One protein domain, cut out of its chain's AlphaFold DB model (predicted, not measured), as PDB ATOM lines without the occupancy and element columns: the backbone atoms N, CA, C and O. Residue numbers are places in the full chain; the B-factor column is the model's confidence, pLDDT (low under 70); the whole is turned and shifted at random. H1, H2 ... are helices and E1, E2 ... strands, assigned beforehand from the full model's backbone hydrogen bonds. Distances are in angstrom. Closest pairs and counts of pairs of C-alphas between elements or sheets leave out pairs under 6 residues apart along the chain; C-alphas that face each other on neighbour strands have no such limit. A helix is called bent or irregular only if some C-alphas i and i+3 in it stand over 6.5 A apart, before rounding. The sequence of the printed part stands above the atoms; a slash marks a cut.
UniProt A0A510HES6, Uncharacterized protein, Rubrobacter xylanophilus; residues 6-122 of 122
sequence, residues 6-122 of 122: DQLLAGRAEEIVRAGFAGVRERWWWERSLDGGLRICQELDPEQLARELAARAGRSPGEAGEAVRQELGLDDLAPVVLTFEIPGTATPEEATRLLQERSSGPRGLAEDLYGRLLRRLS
ATOM      1  N   ASP A   6       0.874  26.296  36.909       92.12
ATOM      2  CA  ASP A   6       1.708  26.181  38.115       92.12
ATOM      3  C   ASP A   6       2.960  27.073  38.092       92.12
ATOM      4  O   ASP A   6       3.492  27.426  39.145       92.12
ATOM      5  N   GLN A   7       3.389  27.496  36.904       92.25
ATOM      6  CA  GLN A   7       4.527  28.391  36.685       92.25
ATOM      7  C   GLN A   7       4.118  29.871  36.656       92.25
ATOM      8  O   GLN A   7       4.980  30.748  36.745       92.25
ATOM      9  N   LEU A   8       2.818  30.170  36.551       90.56
ATOM     10  CA  LEU A   8       2.321  31.540  36.501       90.56
ATOM     11  C   LEU A   8       2.341  32.217  37.872       90.56
ATOM     12  O   LEU A   8       1.927  31.657  38.888       90.56
ATOM     13  N   LEU A   9       2.718  33.495  37.866       87.88
ATOM     14  CA  LEU A   9       2.454  34.395  38.984       87.88
ATOM     15  C   LEU A   9       0.946  34.636  39.136       87.88
ATOM     16  O   LEU A   9       0.198  34.637  38.155       87.88
ATOM     17  N   ALA A  10       0.521  34.939  40.364       84.31
ATOM     18  CA  ALA A  10      -0.888  35.142  40.703       84.31
ATOM     19  C   ALA A  10      -1.596  36.189  39.821       84.31
ATOM     20  O   ALA A  10      -2.745  35.980  39.451       84.31
ATOM     21  N   GLY A  11      -0.908  37.266  39.418       87.75
ATOM     22  CA  GLY A  11      -1.493  38.296  38.550       87.75
ATOM     23  C   GLY A  11      -1.891  37.775  37.163       87.75
ATOM     24  O   GLY A  11      -2.999  38.036  36.710       87.75
ATOM     25  N   ARG A  12      -1.039  36.964  36.516       89.69
ATOM     26  CA  ARG A  12      -1.366  36.373  35.202       89.69
ATOM     27  C   ARG A  12      -2.472  35.322  35.318       89.69
ATOM     28  O   ARG A  12      -3.319  35.220  34.438       89.69
ATOM     29  N   ALA A  13      -2.493  34.566  36.417       91.25
ATOM     30  CA  ALA A  13      -3.584  33.641  36.720       91.25
ATOM     31  C   ALA A  13      -4.930  34.373  36.884       91.25
ATOM     32  O   ALA A  13      -5.940  33.926  36.344       91.25
ATOM     33  N   GLU A  14      -4.941  35.522  37.567       93.75
ATOM     34  CA  GLU A  14      -6.142  36.347  37.723       93.75
ATOM     35  C   GLU A  14      -6.667  36.868  36.379       93.75
ATOM     36  O   GLU A  14      -7.872  36.821  36.133       93.75
ATOM     37  N   GLU A  15      -5.782  37.333  35.494       94.88
ATOM     38  CA  GLU A  15      -6.155  37.800  34.152       94.88
ATOM     39  C   GLU A  15      -6.839  36.696  33.336       94.88
ATOM     40  O   GLU A  15      -7.892  36.939  32.741       94.88
ATOM     41  N   ILE A  16      -6.294  35.473  33.369       95.31
ATOM     42  CA  ILE A  16      -6.887  34.299  32.712       95.31
ATOM     43  C   ILE A  16      -8.288  34.027  33.261       95.31
ATOM     44  O   ILE A  16      -9.224  33.842  32.485       95.31
ATOM     45  N   VAL A  17      -8.459  34.040  34.587       96.12
ATOM     46  CA  VAL A  17      -9.769  33.800  35.208       96.12
ATOM     47  C   VAL A  17     -10.772  34.882  34.818       96.12
ATOM     48  O   VAL A  17     -11.879  34.559  34.396       96.12
ATOM     49  N   ARG A  18     -10.396  36.162  34.906       93.56
ATOM     50  CA  ARG A  18     -11.293  37.284  34.585       93.56
ATOM     51  C   ARG A  18     -11.709  37.310  33.117       93.56
ATOM     52  O   ARG A  18     -12.841  37.684  32.823       93.56
ATOM     53  N   ALA A  19     -10.805  36.949  32.209       92.38
ATOM     54  CA  ALA A  19     -11.096  36.904  30.779       92.38
ATOM     55  C   ALA A  19     -11.859  35.631  30.377       92.38
ATOM     56  O   ALA A  19     -12.729  35.683  29.509       92.38
ATOM     57  N   GLY A  20     -11.526  34.492  30.992       92.56
ATOM     58  CA  GLY A  20     -12.078  33.183  30.653       92.56
ATOM     59  C   GLY A  20     -13.427  32.890  31.303       92.56
ATOM     60  O   GLY A  20     -14.289  32.318  30.650       92.56
ATOM     61  N   PHE A  21     -13.628  33.291  32.562       95.19
ATOM     62  CA  PHE A  21     -14.852  33.046  33.331       95.19
ATOM     63  C   PHE A  21     -15.664  34.339  33.472       95.19
ATOM     64  O   PHE A  21     -15.763  34.947  34.538       95.19
ATOM     65  N   ALA A  22     -16.210  34.798  32.350       90.06
ATOM     66  CA  ALA A  22     -16.941  36.058  32.246       90.06
ATOM     67  C   ALA A  22     -18.434  35.827  31.962       90.06
ATOM     68  O   ALA A  22     -18.838  34.771  31.487       90.06
ATOM     69  N   GLY A  23     -19.269  36.835  32.233       88.56
ATOM     70  CA  GLY A  23     -20.703  36.800  31.900       88.56
ATOM     71  C   GLY A  23     -21.598  36.021  32.876       88.56
ATOM     72  O   GLY A  23     -22.818  36.031  32.708       88.56
ATOM     73  N   VAL A  24     -21.021  35.415  33.917       94.12
ATOM     74  CA  VAL A  24     -21.761  34.765  35.009       94.12
ATOM     75  C   VAL A  24     -22.378  35.822  35.922       94.12
ATOM     76  O   VAL A  24     -21.692  36.736  36.378       94.12
ATOM     77  N   ARG A  25     -23.687  35.706  36.165       91.50
ATOM     78  CA  ARG A  25     -24.457  36.630  37.017       91.50
ATOM     79  C   ARG A  25     -24.449  36.233  38.486       91.50
ATOM     80  O   ARG A  25     -24.610  37.098  39.341       91.50
ATOM     81  N   GLU A  26     -24.300  34.941  38.746       91.31
ATOM     82  CA  GLU A  26     -24.240  34.402  40.099       91.31
ATOM     83  C   GLU A  26     -22.968  34.855  40.812       91.31
ATOM     84  O   GLU A  26     -21.971  35.202  40.179       91.31
ATOM     85  N   ARG A  27     -22.986  34.847  42.145       94.62
ATOM     86  CA  ARG A  27     -21.800  35.194  42.926       94.62
ATOM     87  C   ARG A  27     -20.758  34.084  42.817       94.62
ATOM     88  O   ARG A  27     -21.039  32.922  43.094       94.62
ATOM     89  N   TRP A  28     -19.537  34.463  42.459       96.88
ATOM     90  CA  TRP A  28     -18.411  33.547  42.346       96.88
ATOM     91  C   TRP A  28     -17.100  34.219  42.756       96.88
ATOM     92  O   TRP A  28     -16.993  35.447  42.814       96.88
ATOM     93  N   TRP A  29     -16.104  33.399  43.059       97.06
ATOM     94  CA  TRP A  29     -14.722  33.797  43.298       97.06
ATOM     95  C   TRP A  29     -13.789  32.710  42.776       97.06
ATOM     96  O   TRP A  29     -14.228  31.651  42.321       97.06
ATOM     97  N   TRP A  30     -12.490  32.975  42.819       97.06
ATOM     98  CA  TRP A  30     -11.491  31.979  42.475       97.06
ATOM     99  C   TRP A  30     -10.398  31.918  43.530       97.06
ATOM    100  O   TRP A  30     -10.135  32.886  44.245       97.06
ATOM    101  N   GLU A  31      -9.763  30.761  43.604       96.12
ATOM    102  CA  GLU A  31      -8.670  30.465  44.510       96.12
ATOM    103  C   GLU A  31      -7.554  29.758  43.748       96.12
ATOM    104  O   GLU A  31      -7.776  29.055  42.756       96.12
ATOM    105  N   ARG A  32      -6.330  29.914  44.245       94.88
ATOM    106  CA  ARG A  32      -5.211  29.086  43.809       94.88
ATOM    107  C   ARG A  32      -5.314  27.733  44.508       94.88
ATOM    108  O   ARG A  32      -5.381  27.684  45.736       94.88
ATOM    109  N   SER A  33      -5.311  26.644  43.749       91.62
ATOM    110  CA  SER A  33      -5.246  25.307  44.340       91.62
ATOM    111  C   SER A  33      -3.823  24.987  44.818       91.62
ATOM    112  O   SER A  33      -2.846  25.631  44.426       91.62
ATOM    113  N   LEU A  34      -3.697  23.987  45.696       87.31
ATOM    114  CA  LEU A  34      -2.413  23.603  46.298       87.31
ATOM    115  C   LEU A  34      -1.390  23.088  45.272       87.31
ATOM    116  O   LEU A  34      -0.190  23.205  45.501       87.31
ATOM    117  N   ASP A  35      -1.852  22.547  44.146       88.31
ATOM    118  CA  ASP A  35      -1.030  22.086  43.019       88.31
ATOM    119  C   ASP A  35      -0.662  23.212  42.032       88.31
ATOM    120  O   ASP A  35      -0.055  22.953  40.996       88.31
ATOM    121  N   GLY A  36      -1.021  24.467  42.331       90.69
ATOM    122  CA  GLY A  36      -0.753  25.611  41.456       90.69
ATOM    123  C   GLY A  36      -1.756  25.781  40.309       90.69
ATOM    124  O   GLY A  36      -1.513  26.576  39.405       90.69
ATOM    125  N   GLY A  37      -2.877  25.063  40.342       95.44
ATOM    126  CA  GLY A  37      -4.007  25.225  39.430       95.44
ATOM    127  C   GLY A  37      -4.964  26.361  39.807       95.44
ATOM    128  O   GLY A  37      -4.657  27.235  40.625       95.44
ATOM    129  N   LEU A  38      -6.138  26.356  39.178       97.12
ATOM    130  CA  LEU A  38      -7.215  27.321  39.413       97.12
ATOM    131  C   LEU A  38      -8.434  26.595  39.966       97.12
ATOM    132  O   LEU A  38      -8.877  25.606  39.387       97.12
ATOM    133  N   ARG A  39      -9.018  27.123  41.037       97.50
ATOM    134  CA  ARG A  39     -10.311  26.683  41.556       97.50
ATOM    135  C   ARG A  39     -11.316  27.812  41.398       97.50
ATOM    136  O   ARG A  39     -11.108  28.889  41.943       97.50
ATOM    137  N   ILE A  40     -12.398  27.560  40.671       97.50
ATOM    138  CA  ILE A  40     -13.548  28.460  40.571       97.50
ATOM    139  C   ILE A  40     -14.609  27.989  41.555       97.50
ATOM    140  O   ILE A  40     -14.972  26.813  41.556       97.50
ATOM    141  N   CYS A  41     -15.108  28.913  42.366       97.50
ATOM    142  CA  CYS A  41     -16.129  28.680  43.373       97.50
ATOM    143  C   CYS A  41     -17.345  29.548  43.052       97.50
ATOM    144  O   CYS A  41     -17.200  30.757  42.882       97.50
ATOM    145  N   GLN A  42     -18.535  28.956  42.981       97.62
ATOM    146  CA  GLN A  42     -19.783  29.672  42.727       97.62
ATOM    147  C   GLN A  42     -20.809  29.337  43.809       97.62
ATOM    148  O   GLN A  42     -21.106  28.165  44.040       97.62
ATOM    149  N   GLU A  43     -21.361  30.364  44.455       97.19
ATOM    150  CA  GLU A  43     -22.491  30.211  45.374       97.19
ATOM    151  C   GLU A  43     -23.731  29.745  44.594       97.19
ATOM    152  O   GLU A  43     -24.042  30.256  43.515       97.19
ATOM    153  N   LEU A  44     -24.441  28.766  45.147       97.00
ATOM    154  CA  LEU A  44     -25.733  28.304  44.660       97.00
ATOM    155  C   LEU A  44     -26.704  28.258  45.838       97.00
ATOM    156  O   LEU A  44     -26.400  27.652  46.864       97.00
ATOM    157  N   ASP A  45     -27.881  28.852  45.656       96.81
ATOM    158  CA  ASP A  45     -29.034  28.697  46.543       96.81
ATOM    159  C   ASP A  45     -29.971  27.615  45.957       96.81
ATOM    160  O   ASP A  45     -30.675  27.871  44.968       96.81
ATOM    161  N   PRO A  46     -29.980  26.386  46.514       96.81
ATOM    162  CA  PRO A  46     -30.833  25.305  46.030       96.81
ATOM    163  C   PRO A  46     -32.325  25.595  46.203       96.81
ATOM    164  O   PRO A  46     -33.139  25.120  45.408       96.81
ATOM    165  N   GLU A  47     -32.699  26.375  47.217       97.06
ATOM    166  CA  GLU A  47     -34.089  26.738  47.463       97.06
ATOM    167  C   GLU A  47     -34.592  27.693  46.379       97.06
ATOM    168  O   GLU A  47     -35.657  27.470  45.794       97.06
ATOM    169  N   GLN A  48     -33.804  28.716  46.042       95.94
ATOM    170  CA  GLN A  48     -34.110  29.598  44.919       95.94
ATOM    171  C   GLN A  48     -34.170  28.819  43.598       95.94
ATOM    172  O   GLN A  48     -35.136  28.968  42.843       95.94
ATOM    173  N   LEU A  49     -33.195  27.940  43.344       96.31
ATOM    174  CA  LEU A  49     -33.164  27.091  42.150       96.31
ATOM    175  C   LEU A  49     -34.438  26.239  42.025       96.31
ATOM    176  O   LEU A  49     -35.047  26.182  40.954       96.31
ATOM    177  N   ALA A  50     -34.877  25.609  43.117       97.06
ATOM    178  CA  ALA A  50     -36.094  24.806  43.148       97.06
ATOM    179  C   ALA A  50     -37.349  25.636  42.839       97.06
ATOM    180  O   ALA A  50     -38.195  25.202  42.052       97.06
ATOM    181  N   ARG A  51     -37.467  26.845  43.408       96.88
ATOM    182  CA  ARG A  51     -38.595  27.758  43.135       96.88
ATOM    183  C   ARG A  51     -38.648  28.159  41.660       96.88
ATOM    184  O   ARG A  51     -39.723  28.139  41.059       96.88
ATOM    185  N   GLU A  52     -37.503  28.487  41.068       96.12
ATOM    186  CA  GLU A  52     -37.401  28.849  39.652       96.12
ATOM    187  C   GLU A  52     -37.776  27.676  38.735       96.12
ATOM    188  O   GLU A  52     -38.548  27.849  37.790       96.12
ATOM    189  N   LEU A  53     -37.291  26.469  39.039       96.50
ATOM    190  CA  LEU A  53     -37.620  25.251  38.295       96.50
ATOM    191  C   LEU A  53     -39.102  24.888  38.396       96.50
ATOM    192  O   LEU A  53     -39.714  24.577  37.375       96.50
ATOM    193  N   ALA A  54     -39.694  24.972  39.590       97.06
ATOM    194  CA  ALA A  54     -41.121  24.736  39.802       97.06
ATOM    195  C   ALA A  54     -41.969  25.664  38.921       97.06
ATOM    196  O   ALA A  54     -42.822  25.197  38.162       97.06
ATOM    197  N   ALA A  55     -41.670  26.967  38.950       96.56
ATOM    198  CA  ALA A  55     -42.349  27.960  38.124       96.56
ATOM    199  C   ALA A  55     -42.146  27.702  36.622       96.56
ATOM    200  O   ALA A  55     -43.084  27.822  35.836       96.56
ATOM    201  N   ARG A  56     -40.929  27.322  36.211       96.25
ATOM    202  CA  ARG A  56     -40.586  27.134  34.799       96.25
ATOM    203  C   ARG A  56     -41.136  25.843  34.191       96.25
ATOM    204  O   ARG A  56     -41.420  25.841  32.990       96.25
ATOM    205  N   ALA A  57     -41.243  24.779  34.986       94.75
ATOM    206  CA  ALA A  57     -41.731  23.460  34.584       94.75
ATOM    207  C   ALA A  57     -43.228  23.247  34.878       94.75
ATOM    208  O   ALA A  57     -43.796  22.251  34.443       94.75
ATOM    209  N   GLY A  58     -43.876  24.156  35.618       94.62
ATOM    210  CA  GLY A  58     -45.266  23.985  36.051       94.62
ATOM    211  C   GLY A  58     -45.437  22.861  37.080       94.62
ATOM    212  O   GLY A  58     -46.469  22.192  37.095       94.62
ATOM    213  N   ARG A  59     -44.416  22.630  37.914       95.69
ATOM    214  CA  ARG A  59     -44.398  21.600  38.965       95.69
ATOM    215  C   ARG A  59     -44.580  22.217  40.343       95.69
ATOM    216  O   ARG A  59     -44.411  23.423  40.522       95.69
ATOM    217  N   SER A  60     -44.924  21.392  41.329       95.56
ATOM    218  CA  SER A  60     -45.017  21.880  42.703       95.56
ATOM    219  C   SER A  60     -43.625  22.233  43.260       95.56
ATOM    220  O   SER A  60     -42.634  21.586  42.905       95.56
ATOM    221  N   PRO A  61     -43.521  23.217  44.177       94.00
ATOM    222  CA  PRO A  61     -42.258  23.524  44.852       94.00
ATOM    223  C   PRO A  61     -41.647  22.322  45.582       94.00
ATOM    224  O   PRO A  61     -40.428  22.196  45.625       94.00
ATOM    225  N   GLY A  62     -42.479  21.419  46.116       95.44
ATOM    226  CA  GLY A  62     -42.019  20.201  46.787       95.44
ATOM    227  C   GLY A  62     -41.360  19.206  45.829       95.44
ATOM    228  O   GLY A  62     -40.283  18.702  46.127       95.44
ATOM    229  N   GLU A  63     -41.956  18.972  44.656       96.38
ATOM    230  CA  GLU A  63     -41.368  18.096  43.628       96.38
ATOM    231  C   GLU A  63     -40.054  18.660  43.080       96.38
ATOM    232  O   GLU A  63     -39.077  17.926  42.934       96.38
ATOM    233  N   ALA A  64     -40.012  19.966  42.793       97.19
ATOM    234  CA  ALA A  64     -38.793  20.615  42.323       97.19
ATOM    235  C   ALA A  64     -37.701  20.608  43.401       97.19
ATOM    236  O   ALA A  64     -36.553  20.292  43.099       97.19
ATOM    237  N   GLY A  65     -38.064  20.897  44.655       97.12
ATOM    238  CA  GLY A  65     -37.154  20.837  45.797       97.12
ATOM    239  C   GLY A  65     -36.558  19.445  45.978       97.12
ATOM    240  O   GLY A  65     -35.345  19.314  46.098       97.12
ATOM    241  N   GLU A  66     -37.380  18.399  45.905       97.19
ATOM    242  CA  GLU A  66     -36.901  17.018  45.991       97.19
ATOM    243  C   GLU A  66     -35.936  16.667  44.855       97.19
ATOM    244  O   GLU A  66     -34.884  16.076  45.094       97.19
ATOM    245  N   ALA A  67     -36.252  17.071  43.622       97.12
ATOM    246  CA  ALA A  67     -35.367  16.846  42.486       97.12
ATOM    247  C   ALA A  67     -34.015  17.557  42.660       97.12
ATOM    248  O   ALA A  67     -32.981  16.952  42.379       97.12
ATOM    249  N   VAL A  68     -34.016  18.802  43.155       97.31
ATOM    250  CA  VAL A  68     -32.787  19.553  43.449       97.31
ATOM    251  C   VAL A  68     -31.972  18.863  44.542       97.31
ATOM    252  O   VAL A  68     -30.782  18.631  44.333       97.31
ATOM    253  N   ARG A  69     -32.591  18.483  45.671       97.25
ATOM    254  CA  ARG A  69     -31.898  17.775  46.763       97.25
ATOM    255  C   ARG A  69     -31.242  16.493  46.274       97.25
ATOM    256  O   ARG A  69     -30.072  16.264  46.551       97.25
ATOM    257  N   GLN A  70     -31.972  15.679  45.513       96.19
ATOM    258  CA  GLN A  70     -31.452  14.416  44.991       96.19
ATOM    259  C   GLN A  70     -30.302  14.617  44.002       96.19
ATOM    260  O   GLN A  70     -29.326  13.878  44.049       96.19
ATOM    261  N   GLU A  71     -30.409  15.600  43.109       95.25
ATOM    262  CA  GLU A  71     -29.370  15.883  42.114       95.25
ATOM    263  C   GLU A  71     -28.094  16.445  42.758       95.25
ATOM    264  O   GLU A  71     -26.994  16.141  42.301       95.25
ATOM    265  N   LEU A  72     -28.230  17.238  43.824       94.25
ATOM    266  CA  LEU A  72     -27.105  17.807  44.573       94.25
ATOM    267  C   LEU A  72     -26.609  16.911  45.721       94.25
ATOM    268  O   LEU A  72     -25.570  17.205  46.306       94.25
ATOM    269  N   GLY A  73     -27.327  15.832  46.047       95.00
ATOM    270  CA  GLY A  73     -27.010  14.949  47.171       95.00
ATOM    271  C   GLY A  73     -27.145  15.624  48.540       95.00
ATOM    272  O   GLY A  73     -26.333  15.358  49.422       95.00
ATOM    273  N   LEU A  74     -28.125  16.517  48.706       94.44
ATOM    274  CA  LEU A  74     -28.319  17.297  49.930       94.44
ATOM    275  C   LEU A  74     -29.428  16.727  50.816       94.44
ATOM    276  O   LEU A  74     -30.486  16.316  50.332       94.44
ATOM    277  N   ASP A  75     -29.211  16.790  52.130       92.94
ATOM    278  CA  ASP A  75     -30.230  16.451  53.128       92.94
ATOM    279  C   ASP A  75     -31.296  17.553  53.254       92.94
ATOM    280  O   ASP A  75     -32.466  17.268  53.517       92.94
ATOM    281  N   ASP A  76     -30.936  18.809  53.001       93.75
ATOM    282  CA  ASP A  76     -31.834  19.963  52.955       93.75
ATOM    283  C   ASP A  76     -31.488  20.895  51.774       93.75
ATOM    284  O   ASP A  76     -30.689  20.550  50.910       93.75
ATOM    285  N   LEU A  77     -32.151  22.048  51.662       94.12
ATOM    286  CA  LEU A  77     -31.887  23.033  50.601       94.12
ATOM    287  C   LEU A  77     -30.972  24.167  51.090       94.12
ATOM    288  O   LEU A  77     -31.129  25.309  50.661       94.12
ATOM    289  N   ALA A  78     -30.038  23.876  52.000       94.19
ATOM    290  CA  ALA A  78     -29.064  24.864  52.445       94.19
ATOM    291  C   ALA A  78     -28.178  25.355  51.278       94.19
ATOM    292  O   ALA A  78     -27.888  24.581  50.363       94.19
ATOM    293  N   PRO A  79     -27.714  26.620  51.298       95.19
ATOM    294  CA  PRO A  79     -26.785  27.136  50.297       95.19
ATOM    295  C   PRO A  79     -25.508  26.298  50.187       95.19
ATOM    296  O   PRO A  79     -24.934  25.879  51.194       95.19
ATOM    297  N   VAL A  80     -25.037  26.103  48.957       96.62
ATOM    298  CA  VAL A  80     -23.838  25.315  48.648       96.62
ATOM    299  C   VAL A  80     -22.880  26.088  47.751       96.62
ATOM    300  O   VAL A  80     -23.239  27.092  47.140       96.62
ATOM    301  N   VAL A  81     -21.645  25.596  47.652       96.94
ATOM    302  CA  VAL A  81     -20.635  26.132  46.736       96.94
ATOM    303  C   VAL A  81     -20.317  25.084  45.681       96.94
ATOM    304  O   VAL A  81     -19.802  24.009  45.991       96.94
ATOM    305  N   LEU A  82     -20.611  25.403  44.423       96.75
ATOM    306  CA  LEU A  82     -20.156  24.622  43.280       96.75
ATOM    307  C   LEU A  82     -18.679  24.922  43.039       96.75
ATOM    308  O   LEU A  82     -18.278  26.086  43.028       96.75
ATOM    309  N   THR A  83     -17.880  23.880  42.822       95.75
ATOM    310  CA  THR A  83     -16.443  24.012  42.575       95.75
ATOM    311  C   THR A  83     -16.057  23.399  41.236       95.75
ATOM    312  O   THR A  83     -16.548  22.339  40.845       95.75
ATOM    313  N   PHE A  84     -15.175  24.085  40.517       95.94
ATOM    314  CA  PHE A  84     -14.553  23.597  39.293       95.94
ATOM    315  C   PHE A  84     -13.047  23.831  39.369       95.94
ATOM    316  O   PHE A  84     -12.607  24.948  39.636       95.94
ATOM    317  N   GLU A  85     -12.262  22.780  39.144       96.75
ATOM    318  CA  GLU A  85     -10.807  22.828  39.252       96.75
ATOM    319  C   GLU A  85     -10.141  22.609  37.895       96.75
ATOM    320  O   GLU A  85     -10.502  21.708  37.136       96.75
ATOM    321  N   ILE A  86      -9.138  23.438  37.615       97.00
ATOM    322  CA  ILE A  86      -8.229  23.308  36.482       97.00
ATOM    323  C   ILE A  86      -6.849  22.983  37.059       97.00
ATOM    324  O   ILE A  86      -6.342  23.775  37.858       97.00
ATOM    325  N   PRO A  87      -6.231  21.855  36.671       96.19
ATOM    326  CA  PRO A  87      -4.970  21.417  37.257       96.19
ATOM    327  C   PRO A  87      -3.830  22.381  36.931       96.19
ATOM    328  O   PRO A  87      -3.792  22.970  35.848       96.19
ATOM    329  N   GLY A  88      -2.842  22.475  37.824       95.31
ATOM    330  CA  GLY A  88      -1.654  23.317  37.619       95.31
ATOM    331  C   GLY A  88      -0.847  22.968  36.361       95.31
ATOM    332  O   GLY A  88      -0.141  23.812  35.815       95.31
ATOM    333  N   THR A  89      -0.981  21.737  35.860       95.62
ATOM    334  CA  THR A  89      -0.308  21.272  34.642       95.62
ATOM    335  C   THR A  89      -0.945  21.760  33.344       95.62
ATOM    336  O   THR A  89      -0.332  21.562  32.297       95.62
ATOM    337  N   ALA A  90      -2.148  22.337  33.393       96.12
ATOM    338  CA  ALA A  90      -2.818  22.868  32.211       96.12
ATOM    339  C   ALA A  90      -2.073  24.087  31.649       96.12
ATOM    340  O   ALA A  90      -1.379  24.804  32.379       96.12
ATOM    341  N   THR A  91      -2.239  24.340  30.356       96.38
ATOM    342  CA  THR A  91      -1.753  25.571  29.723       96.38
ATOM    343  C   THR A  91      -2.735  26.733  29.940       96.38
ATOM    344  O   THR A  91      -3.918  26.506  30.222       96.38
ATOM    345  N   PRO A  92      -2.293  27.998  29.812       95.25
ATOM    346  CA  PRO A  92      -3.182  29.161  29.822       95.25
ATOM    347  C   PRO A  92      -4.336  29.065  28.815       95.25
ATOM    348  O   PRO A  92      -5.469  29.441  29.126       95.25
ATOM    349  N   GLU A  93      -4.071  28.545  27.617       94.88
ATOM    350  CA  GLU A  93      -5.063  28.366  26.559       94.88
ATOM    351  C   GLU A  93      -6.096  27.298  26.933       94.88
ATOM    352  O   GLU A  93      -7.301  27.518  26.784       94.88
ATOM    353  N   GLU A  94      -5.645  26.159  27.470       96.56
ATOM    354  CA  GLU A  94      -6.529  25.107  27.980       96.56
ATOM    355  C   GLU A  94      -7.408  25.627  29.114       96.56
ATOM    356  O   GLU A  94      -8.619  25.395  29.112       96.56
ATOM    357  N   ALA A  95      -6.814  26.367  30.051       96.56
ATOM    358  CA  ALA A  95      -7.527  26.965  31.166       96.56
ATOM    359  C   ALA A  95      -8.601  27.939  30.680       96.56
ATOM    360  O   ALA A  95      -9.758  27.831  31.076       96.56
ATOM    361  N   THR A  96      -8.241  28.846  29.771       96.38
ATOM    362  CA  THR A  96      -9.169  29.826  29.194       96.38
ATOM    363  C   THR A  96     -10.347  29.133  28.518       96.38
ATOM    364  O   THR A  96     -11.495  29.492  28.775       96.38
ATOM    365  N   ARG A  97     -10.082  28.105  27.704       97.00
ATOM    366  CA  ARG A  97     -11.129  27.326  27.036       97.00
ATOM    367  C   ARG A  97     -12.065  26.658  28.045       97.00
ATOM    368  O   ARG A  97     -13.279  26.782  27.919       97.00
ATOM    369  N   LEU A  98     -11.511  25.983  29.052       97.00
ATOM    370  CA  LEU A  98     -12.300  25.312  30.089       97.00
ATOM    371  C   LEU A  98     -13.169  26.302  30.873       97.00
ATOM    372  O   LEU A  98     -14.331  26.012  31.149       97.00
ATOM    373  N   LEU A  99     -12.638  27.478  31.208       96.94
ATOM    374  CA  LEU A  99     -13.407  28.524  31.879       96.94
ATOM    375  C   LEU A  99     -14.562  29.018  31.002       96.94
ATOM    376  O   LEU A  99     -15.688  29.079  31.486       96.94
ATOM    377  N   GLN A 100     -14.309  29.274  29.716       96.00
ATOM    378  CA  GLN A 100     -15.330  29.735  28.769       96.00
ATOM    379  C   GLN A 100     -16.445  28.706  28.565       96.00
ATOM    380  O   GLN A 100     -17.618  29.068  28.502       96.00
ATOM    381  N   GLU A 101     -16.100  27.419  28.490       94.75
ATOM    382  CA  GLU A 101     -17.082  26.332  28.421       94.75
ATOM    383  C   GLU A 101     -18.003  26.366  29.652       94.75
ATOM    384  O   GLU A 101     -19.231  26.312  29.527       94.75
ATOM    385  N   ARG A 102     -17.410  26.539  30.839       93.75
ATOM    386  CA  ARG A 102     -18.107  26.568  32.131       93.75
ATOM    387  C   ARG A 102     -18.836  27.879  32.431       93.75
ATOM    388  O   ARG A 102     -19.694  27.885  33.307       93.75
ATOM    389  N   SER A 103     -18.533  28.962  31.719       93.06
ATOM    390  CA  SER A 103     -19.219  30.256  31.827       93.06
ATOM    391  C   SER A 103     -20.045  30.613  30.589       93.06
ATOM    392  O   SER A 103     -20.391  31.776  30.392       93.06
ATOM    393  N   SER A 104     -20.356  29.640  29.729       89.88
ATOM    394  CA  SER A 104     -21.088  29.880  28.476       89.88
ATOM    395  C   SER A 104     -22.529  30.365  28.688       89.88
ATOM    396  O   SER A 104     -23.093  31.027  27.814       89.88
ATOM    397  N   GLY A 105     -23.118  30.075  29.852       91.12
ATOM    398  CA  GLY A 105     -24.427  30.563  30.278       91.12
ATOM    399  C   GLY A 105     -24.351  31.537  31.461       91.12
ATOM    400  O   GLY A 105     -23.379  31.531  32.221       91.12
ATOM    401  N   PRO A 106     -25.393  32.368  31.671       92.00
ATOM    402  CA  PRO A 106     -25.415  33.350  32.755       92.00
ATOM    403  C   PRO A 106     -25.382  32.711  34.150       92.00
ATOM    404  O   PRO A 106     -25.056  33.412  35.109       92.00
ATOM    405  N   ARG A 107     -25.704  31.414  34.279       94.19
ATOM    406  CA  ARG A 107     -25.629  30.675  35.548       94.19
ATOM    407  C   ARG A 107     -24.274  30.017  35.799       94.19
ATOM    408  O   ARG A 107     -24.129  29.346  36.819       94.19
ATOM    409  N   GLY A 108     -23.299  30.180  34.904       95.81
ATOM    410  CA  GLY A 108     -21.949  29.645  35.079       95.81
ATOM    411  C   GLY A 108     -21.943  28.141  35.358       95.81
ATOM    412  O   GLY A 108     -22.546  27.358  34.622       95.81
ATOM    413  N   LEU A 109     -21.331  27.744  36.476       96.56
ATOM    414  CA  LEU A 109     -21.195  26.336  36.873       96.56
ATOM    415  C   LEU A 109     -22.544  25.621  37.057       96.56
ATOM    416  O   LEU A 109     -22.614  24.398  36.945       96.56
ATOM    417  N   ALA A 110     -23.616  26.367  37.332       96.31
ATOM    418  CA  ALA A 110     -24.947  25.814  37.567       96.31
ATOM    419  C   ALA A 110     -25.771  25.606  36.280       96.31
ATOM    420  O   ALA A 110     -26.872  25.059  36.353       96.31
ATOM    421  N   GLU A 111     -25.280  26.018  35.106       95.25
ATOM    422  CA  GLU A 111     -26.052  25.979  33.855       95.25
ATOM    423  C   GLU A 111     -26.445  24.541  33.461       95.25
ATOM    424  O   GLU A 111     -27.622  24.239  33.242       95.25
ATOM    425  N   ASP A 112     -25.479  23.617  33.470       93.81
ATOM    426  CA  ASP A 112     -25.724  22.206  33.146       93.81
ATOM    427  C   ASP A 112     -26.678  21.543  34.149       93.81
ATOM    428  O   ASP A 112     -27.546  20.753  33.763       93.81
ATOM    429  N   LEU A 113     -26.519  21.865  35.439       95.19
ATOM    430  CA  LEU A 113     -27.377  21.386  36.522       95.19
ATOM    431  C   LEU A 113     -28.826  21.829  36.291       95.19
ATOM    432  O   LEU A 113     -29.734  20.996  36.269       95.19
ATOM    433  N   TYR A 114     -29.030  23.126  36.052       95.50
ATOM    434  CA  TYR A 114     -30.338  23.699  35.756       95.50
ATOM    435  C   TYR A 114     -30.987  23.010  34.548       95.50
ATOM    436  O   TYR A 114     -32.144  22.591  34.609       95.50
ATOM    437  N   GLY A 115     -30.232  22.824  33.460       95.00
ATOM    438  CA  GLY A 115     -30.724  22.165  32.251       95.00
ATOM    439  C   GLY A 115     -31.136  20.705  32.470       95.00
ATOM    440  O   GLY A 115     -32.163  20.274  31.939       95.00
ATOM    441  N   ARG A 116     -30.365  19.931  33.249       95.69
ATOM    442  CA  ARG A 116     -30.718  18.542  33.596       95.69
ATOM    443  C   ARG A 116     -31.983  18.476  34.442       95.69
ATOM    444  O   ARG A 116     -32.884  17.705  34.112       95.69
ATOM    445  N   LEU A 117     -32.076  19.312  35.473       96.81
ATOM    446  CA  LEU A 117     -33.239  19.373  36.355       96.81
ATOM    447  C   LEU A 117     -34.503  19.791  35.604       96.81
ATOM    448  O   LEU A 117     -35.550  19.168  35.768       96.81
ATOM    449  N   LEU A 118     -34.406  20.787  34.721       95.56
ATOM    450  CA  LEU A 118     -35.550  21.233  33.934       95.56
ATOM    451  C   LEU A 118     -36.067  20.126  33.006       95.56
ATOM    452  O   LEU A 118     -37.276  19.925  32.920       95.56
ATOM    453  N   ARG A 119     -35.170  19.373  32.353       95.94
ATOM    454  CA  ARG A 119     -35.554  18.207  31.535       95.94
ATOM    455  C   ARG A 119     -36.176  17.089  32.364       95.94
ATOM    456  O   ARG A 119     -37.084  16.429  31.882       95.94
ATOM    457  N   ARG A 120     -35.695  16.877  33.590       94.12
ATOM    458  CA  ARG A 120     -36.243  15.879  34.518       94.12
ATOM    459  C   ARG A 120     -37.649  16.244  35.009       94.12
ATOM    460  O   ARG A 120     -38.436  15.347  35.289       94.12
ATOM    461  N   LEU A 121     -37.936  17.537  35.148       92.88
ATOM    462  CA  LEU A 121     -39.198  18.058  35.683       92.88
ATOM    463  C   LEU A 121     -40.245  18.395  34.612       92.88
ATOM    464  O   LEU A 121     -41.397  18.641  34.967       92.88
ATOM    465  N   SER A 122     -39.858  18.436  33.335       88.00
ATOM    466  CA  SER A 122     -40.776  18.641  32.203       88.00
ATOM    467  C   SER A 122     -41.595  17.376  31.966       88.00
ATOM    468  O   SER A 122     -42.826  17.421  32.198       88.00
TER     469      SER A 122
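This is residues 6 to 122 of the 122 residues of an uncharacterized protein of Rubrobacter xylanophilus (UniProt A0A510HES6). A narrow sheet of three strands, E1 - E2 - E3, has the crossed helices H1 and H4 over one face, and beyond one end of its strands H2, H3 and H5 form a second group of crossed helices. H5 reaches into that group from the sheet, which it only grazes with residues 108 to 110. The printed part has 117 residues, with five named helices and three named strands in the order H1 E1 E2 H2 H3 E3 H4 H5; the sheet is antiparallel and the class mixed, helices and strands. The whole is only just compact, close to loose, with a radius of gyration of the C-alphas of 16.0 A, and only just a rod, spanning 50 by 25 by 19 A.

E2 is residues 38 to 44, 19.3 A, E3 80 to 86, 19.9 A, and E1 28 to 32. H1 is residues 10 to 20, from C-alpha 10 at (-0.888, 35.142, 40.703); H4 is 92 to 102. H2 is residues 46 to 57 and H3 61 to 72. H5, residues 108 to 121, 20.8 A, ends at C-alpha 121 (-39.198, 18.058, 35.683); it is irregular, with C-alphas 109 and 112 7.2 A apart.

E1 and E2 are an antiparallel hairpin, with N 29 and O 41 at 2.9 A; E2 and E3 are antiparallel, with N 40 and O 84 at 2.8 A. Two layers, helices on one face of a sheet, are made by H1 and H4 on E1 E2 E3. H1 has a height over the sheet of 10.0 A. H1 and H4 touch at a steep tilt of 43 degrees, closest at the C-alphas of Gly 20 and Thr 96, 4.7 A. H2 and H3 touch, closest at C-alphas 50 and 65, 4.9 A. H5 touches H2, closest at C-alphas 57 and 121, 6.1 A, and H3 with residues 117 to 121 alone, closest at C-alphas 67 and 117, 7.0 A. H1 and H2 are apart. Every O i to N i+4 pair is within hydrogen-bond range in H1, H2, H3 and H4, and 8 of 10 in H5.

The C-alphas farthest apart, Gln 7 and Ser 60, are 50.3 A apart. The printed part has no cut and no long link, and no printed residue is under 70 in pLDDT.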